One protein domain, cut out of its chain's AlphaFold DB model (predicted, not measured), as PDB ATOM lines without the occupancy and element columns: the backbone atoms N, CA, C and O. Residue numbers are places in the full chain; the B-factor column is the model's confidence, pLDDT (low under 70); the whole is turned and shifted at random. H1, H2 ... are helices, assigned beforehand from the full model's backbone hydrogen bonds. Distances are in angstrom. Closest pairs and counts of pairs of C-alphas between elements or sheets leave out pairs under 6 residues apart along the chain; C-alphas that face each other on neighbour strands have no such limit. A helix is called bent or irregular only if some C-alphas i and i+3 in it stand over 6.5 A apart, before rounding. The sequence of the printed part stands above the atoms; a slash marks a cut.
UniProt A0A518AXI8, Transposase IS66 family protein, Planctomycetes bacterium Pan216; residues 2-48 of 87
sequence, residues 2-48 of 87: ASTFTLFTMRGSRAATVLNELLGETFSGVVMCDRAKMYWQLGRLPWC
ATOM      1  N   ALA A   2     116.441 177.257 167.206       51.59
ATOM      2  CA  ALA A   2     116.367 175.881 167.695       51.59
ATOM      3  C   ALA A   2     116.673 175.899 169.202       51.59
ATOM      4  O   ALA A   2     117.775 176.254 169.605       51.59
ATOM      5  N   SER A   3     115.669 175.623 170.027       67.62
ATOM      6  CA  SER A   3     115.726 175.714 171.490       67.62
ATOM      7  C   SER A   3     116.251 174.435 172.154       67.62
ATOM      8  O   SER A   3     116.196 174.321 173.373       67.62
ATOM      9  N   THR A   4     116.719 173.455 171.376       76.81
ATOM     10  CA  THR A   4     116.695 172.052 171.813       76.81
ATOM     11  C   THR A   4     118.029 171.322 171.859       76.81
ATOM     12  O   THR A   4     118.070 170.258 172.466       76.81
ATOM     13  N   PHE A   5     119.128 171.838 171.300       84.31
ATOM     14  CA  PHE A   5     120.439 171.205 171.494       84.31
ATOM     15  C   PHE A   5     121.612 172.125 171.139       84.31
ATOM     16  O   PHE A   5     121.488 173.050 170.340       84.31
ATOM     17  N   THR A   6     122.774 171.839 171.727       88.19
ATOM     18  CA  THR A   6     124.082 172.373 171.322       88.19
ATOM     19  C   THR A   6     124.961 171.196 170.927       88.19
ATOM     20  O   THR A   6     125.098 170.251 171.701       88.19
ATOM     21  N   LEU A   7     125.556 171.245 169.737       89.25
ATOM     22  CA  LEU A   7     126.519 170.246 169.280       89.25
ATOM     23  C   LEU A   7     127.936 170.790 169.470       89.25
ATOM     24  O   LEU A   7     128.263 171.863 168.966       89.25
ATOM     25  N   PHE A   8     128.783 170.036 170.164       90.75
ATOM     26  CA  PHE A   8     130.215 170.296 170.239       90.75
ATOM     27  C   PHE A   8     130.977 169.094 169.698       90.75
ATOM     28  O   PHE A   8     130.596 167.945 169.921       90.75
ATOM     29  N   THR A   9     132.061 169.353 168.974       90.81
ATOM     30  CA  THR A   9     132.881 168.289 168.418       90.81
ATOM     31  C   THR A   9     134.349 168.695 168.391       90.81
ATOM     32  O   THR A   9     134.678 169.856 168.151       90.81
ATOM     33  N   MET A  10     135.237 167.740 168.658       92.62
ATOM     34  CA  MET A  10     136.680 167.932 168.545       92.62
ATOM     35  C   MET A  10     137.172 167.217 167.291       92.62
ATOM     36  O   MET A  10     136.772 166.087 167.000       92.62
ATOM     37  N   ARG A  11     138.021 167.890 166.517       90.88
ATOM     38  CA  ARG A  11     138.636 167.359 165.297       90.88
ATOM     39  C   ARG A  11     140.128 167.633 165.361       90.88
ATOM     40  O   ARG A  11     140.537 168.723 165.747       90.88
ATOM     41  N   GLY A  12     140.934 166.658 164.951       94.00
ATOM     42  CA  GLY A  12     142.391 166.808 164.863       94.00
ATOM     43  C   GLY A  12     142.857 167.664 163.680       94.00
ATOM     44  O   GLY A  12     144.052 167.855 163.496       94.00
ATOM     45  N   SER A  13     141.929 168.167 162.861       89.81
ATOM     46  CA  SER A  13     142.212 168.927 161.648       89.81
ATOM     47  C   SER A  13     141.270 170.121 161.513       89.81
ATOM     48  O   SER A  13     140.130 170.090 161.973       89.81
ATOM     49  N   ARG A  14     141.758 171.166 160.838       88.69
ATOM     50  CA  ARG A  14     140.976 172.322 160.369       88.69
ATOM     51  C   ARG A  14     140.751 172.269 158.856       88.69
ATOM     52  O   ARG A  14     140.610 173.306 158.216       88.69
ATOM     53  N   ALA A  15     140.810 171.082 158.258       92.81
ATOM     54  CA  ALA A  15     140.548 170.911 156.837       92.81
ATOM     55  C   ALA A  15     139.109 171.309 156.495       92.81
ATOM     56  O   ALA A  15     138.192 171.157 157.300       92.81
ATOM     57  N   ALA A  16     138.919 171.780 155.267       89.94
ATOM     58  CA  ALA A  16     137.609 172.091 154.715       89.94
ATOM     59  C   ALA A  16     136.632 170.896 154.825       89.94
ATOM     60  O   ALA A  16     135.478 171.083 155.206       89.94
ATOM     61  N   THR A  17     137.100 169.664 154.605       92.62
ATOM     62  CA  THR A  17     136.270 168.443 154.644       92.62
ATOM     63  C   THR A  17     135.490 168.264 155.948       92.62
ATOM     64  O   THR A  17     134.362 167.777 155.923       92.62
ATOM     65  N   VAL A  18     136.031 168.756 157.069       92.50
ATOM     66  CA  VAL A  18     135.389 168.710 158.391       92.50
ATOM     67  C   VAL A  18     134.007 169.374 158.391       92.50
ATOM     68  O   VAL A  18     133.130 168.953 159.142       92.50
ATOM     69  N   LEU A  19     133.787 170.403 157.565       90.75
ATOM     70  CA  LEU A  19     132.483 171.067 157.488       90.75
ATOM     71  C   LEU A  19     131.419 170.169 156.858       90.75
ATOM     72  O   LEU A  19     130.315 170.108 157.389       90.75
ATOM     73  N   ASN A  20     131.758 169.437 155.795       90.44
ATOM     74  CA  ASN A  20     130.831 168.502 155.152       90.44
ATOM     75  C   ASN A  20     130.540 167.304 156.059       90.44
ATOM     76  O   ASN A  20     129.392 166.892 156.172       90.44
ATOM     77  N   GLU A  21     131.551 166.797 156.769       91.56
ATOM     78  CA  GLU A  21     131.374 165.736 157.770       91.56
ATOM     79  C   GLU A  21     130.449 166.159 158.922       91.56
ATOM     80  O   GLU A  21     129.731 165.329 159.475       91.56
ATOM     81  N   LEU A  22     130.494 167.435 159.324       91.50
ATOM     82  CA  LEU A  22     129.732 167.943 160.465       91.50
ATOM     83  C   LEU A  22     128.316 168.390 160.093       91.50
ATOM     84  O   LEU A  22     127.378 168.134 160.845       91.50
ATOM     85  N   LEU A  23     128.170 169.115 158.985       90.69
ATOM     86  CA  LEU A  23     126.908 169.736 158.576       90.69
ATOM     87  C   LEU A  23     126.124 168.865 157.588       90.69
ATOM     88  O   LEU A  23     124.905 168.999 157.498       90.69
ATOM     89  N   GLY A  24     126.807 167.962 156.882       91.25
ATOM     90  CA  GLY A  24     126.275 167.238 155.735       91.25
ATOM     91  C   GLY A  24     126.395 168.044 154.440       91.25
ATOM     92  O   GLY A  24     126.356 169.275 154.436       91.25
ATOM     93  N   GLU A  25     126.509 167.340 153.316       88.56
ATOM     94  CA  GLU A  25     126.686 167.938 151.981       88.56
ATOM     95  C   GLU A  25     125.490 168.792 151.530       88.56
ATOM     96  O   GLU A  25     125.633 169.694 150.709       88.56
ATOM     97  N   THR A  26     124.304 168.523 152.075       89.69
ATOM     98  CA  THR A  26     123.043 169.186 151.715       89.69
ATOM     99  C   THR A  26     122.634 170.284 152.699       89.69
ATOM    100  O   THR A  26     121.516 170.802 152.620       89.69
ATOM    101  N   PHE A  27     123.514 170.666 153.632       89.75
ATOM    102  CA  PHE A  27     123.223 171.728 154.591       89.75
ATOM    103  C   PHE A  27     122.993 173.071 153.887       89.75
ATOM    104  O   PHE A  27     123.887 173.630 153.256       89.75
ATOM    105  N   SER A  28     121.794 173.624 154.052       87.94
ATOM    106  CA  SER A  28     121.366 174.889 153.437       87.94
ATOM    107  C   SER A  28     121.171 176.028 154.446       87.94
ATOM    108  O   SER A  28     120.681 177.104 154.098       87.94
ATOM    109  N   GLY A  29     121.545 175.803 155.709       88.38
ATOM    110  CA  GLY A  29     121.448 176.796 156.775       88.38
ATOM    111  C   GLY A  29     122.533 177.877 156.715       88.38
ATOM    112  O   GLY A  29     123.435 177.871 155.880       88.38
ATOM    113  N   VAL A  30     122.459 178.824 157.653       88.88
ATOM    114  CA  VAL A  30     123.427 179.923 157.771       88.88
ATOM    115  C   VAL A  30     124.548 179.537 158.736       88.88
ATOM    116  O   VAL A  30     124.289 179.263 159.905       88.88
ATOM    117  N   VAL A  31     125.796 179.582 158.268       90.19
ATOM    118  CA  VAL A  31     126.986 179.333 159.097       90.19
ATOM    119  C   VAL A  31     127.648 180.659 159.467       90.19
ATOM    120  O   VAL A  31     128.321 181.276 158.645       90.19
ATOM    121  N   MET A  32     127.479 181.107 160.713       91.00
ATOM    122  CA  MET A  32     128.262 182.226 161.249       91.00
ATOM    123  C   MET A  32     129.607 181.707 161.763       91.00
ATOM    124  O   MET A  32     129.635 180.806 162.596       91.00
ATOM    125  N   CYS A  33     130.720 182.272 161.293       91.62
ATOM    126  CA  CYS A  33     132.051 181.707 161.543       91.62
ATOM    127  C   CYS A  33     133.118 182.750 161.917       91.62
ATOM    128  O   CYS A  33     132.922 183.959 161.801       91.62
ATOM    129  N   ASP A  34     134.267 182.270 162.392       90.00
ATOM    130  CA  ASP A  34     135.397 183.045 162.928       90.00
ATOM    131  C   ASP A  34     136.422 183.502 161.870       90.00
ATOM    132  O   ASP A  34     137.512 183.951 162.221       90.00
ATOM    133  N   ARG A  35     136.071 183.425 160.578       87.94
ATOM    134  CA  ARG A  35     136.936 183.730 159.418       87.94
ATOM    135  C   ARG A  35     138.055 182.718 159.144       87.94
ATOM    136  O   ARG A  35     138.890 182.985 158.276       87.94
ATOM    137  N   ALA A  36     138.082 181.555 159.799       90.50
ATOM    138  CA  ALA A  36     139.048 180.516 159.450       90.50
ATOM    139  C   ALA A  36     138.914 180.078 157.975       90.50
ATOM    140  O   ALA A  36     137.814 179.953 157.437       90.50
ATOM    141  N   LYS A  37     140.051 179.793 157.322       90.62
ATOM    142  CA  LYS A  37     140.111 179.437 155.888       90.62
ATOM    143  C   LYS A  37     139.227 178.247 155.505       90.62
ATOM    144  O   LYS A  37     138.742 178.189 154.384       90.62
ATOM    145  N   MET A  38     138.987 177.319 156.430       92.19
ATOM    146  CA  MET A  38     138.143 176.143 156.191       92.19
ATOM    147  C   MET A  38     136.712 176.495 155.774       92.19
ATOM    148  O   MET A  38     136.085 175.742 155.034       92.19
ATOM    149  N   TYR A  39     136.209 177.651 156.213       91.50
ATOM    150  CA  TYR A  39     134.872 178.107 155.865       91.50
ATOM    151  C   TYR A  39     134.786 178.634 154.433       91.50
ATOM    152  O   TYR A  39     133.692 178.700 153.906       91.50
ATOM    153  N   TRP A  40     135.895 178.944 153.753       90.50
ATOM    154  CA  TRP A  40     135.870 179.601 152.435       90.50
ATOM    155  C   TRP A  40     135.178 178.800 151.326       90.50
ATOM    156  O   TRP A  40     134.771 179.379 150.326       90.50
ATOM    157  N   GLN A  41     135.011 177.491 151.509       87.44
ATOM    158  CA  GLN A  41     134.212 176.652 150.611       87.44
ATOM    159  C   GLN A  41     132.699 176.934 150.701       87.44
ATOM    160  O   GLN A  41     131.945 176.556 149.811       87.44
ATOM    161  N   LEU A  42     132.240 177.573 151.780       85.31
ATOM    162  CA  LEU A  42     130.849 177.967 151.956       85.31
ATOM    163  C   LEU A  42     130.643 179.293 151.215       85.31
ATOM    164  O   LEU A  42     131.261 180.300 151.548       85.31
ATOM    165  N   GLY A  43     129.766 179.315 150.209       80.81
ATOM    166  CA  GLY A  43     129.608 180.483 149.330       80.81
ATOM    167  C   GLY A  43     129.143 181.774 150.025       80.81
ATOM    168  O   GLY A  43     129.386 182.865 149.515       80.81
ATOM    169  N   ARG A  44     128.486 181.686 151.193       83.06
ATOM    170  CA  ARG A  44     128.053 182.846 151.996       83.06
ATOM    171  C   ARG A  44     128.642 182.761 153.398       83.06
ATOM    172  O   ARG A  44     128.339 181.826 154.133       83.06
ATOM    173  N   LEU A  45     129.417 183.778 153.778       85.50
ATOM    174  CA  LEU A  45     130.179 183.800 155.030       85.50
ATOM    175  C   LEU A  45     129.818 184.984 155.928       85.50
ATOM    176  O   LEU A  45     130.522 185.996 155.950       85.50
ATOM    177  N   PRO A  46     128.724 184.884 156.698       87.81
ATOM    178  CA  PRO A  46     128.495 185.782 157.817       87.81
ATOM    179  C   PRO A  46     129.638 185.664 158.829       87.81
ATOM    180  O   PRO A  46     129.841 184.627 159.467       87.81
ATOM    181  N   TRP A  47     130.376 186.752 159.004       90.38
ATOM    182  CA  TRP A  47     131.431 186.812 160.003       90.38
ATOM    183  C   TRP A  47     130.854 187.015 161.394       90.38
ATOM    184  O   TRP A  47     129.972 187.843 161.621       90.38
ATOM    185  N   CYS A  48     131.382 186.254 162.343       92.62
ATOM    186  CA  CYS A  48     131.005 186.369 163.733       92.62
ATOM    187  C   CYS A  48     131.404 187.747 164.272       92.62
ATOM    188  O   CYS A  48     132.588 188.079 164.376       92.62
TER     189      CYS A  48
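Overview. This is residues 2 to 48 of the 87 residues of the protein "Transposase IS66 family protein" of Planctomycetes bacterium Pan216 (UniProt A0A518AXI8). This domain has little regular structure: two short helices, H1 and then H2, sit near each other among loops, and a long unnamed stretch, residues 2 to 16, sweeps round the outside to H1. A second loop, residues 24 to 36, leads from H1 to H2. The printed part has 47 residues, 12 of them in the two named helices, with no named strand, and its class is all helix. It is only just compact, close to loose, with a radius of gyration of the C-alphas of 11.1 A and spans of 29 by 24 by 22 A.

Arrangement. H1, residues 17 to 23, and H2, residues 37 to 41, are close but not clearly touching; their closest C-alphas, those of Leu 19 and Tyr 39, are 7.6 A apart. In H1 every O i to N i+4 pair is within hydrogen-bond range; in H2 0 of 1 is, beside 1 of 2 O i to N i+3 pairs. H2 is only just irregular: C-alphas 38 and 41 are 6.8 A apart.

Along the chain. H1 is 10.2 A long from C-alpha 17 at (136.270, 168.443, 154.644) to C-alpha 23. H2 is 8.4 A long and ends with C-alpha 41 at (134.212, 176.652, 150.611).

Size, cuts and confidence. The C-alphas farthest apart, those of Thr 4 and Lys 37, are 29.3 A apart. The printed part has no cut. The link from H1 to H2 is long, 13 residues. pLDDT is under 70 at residues 2 to 3.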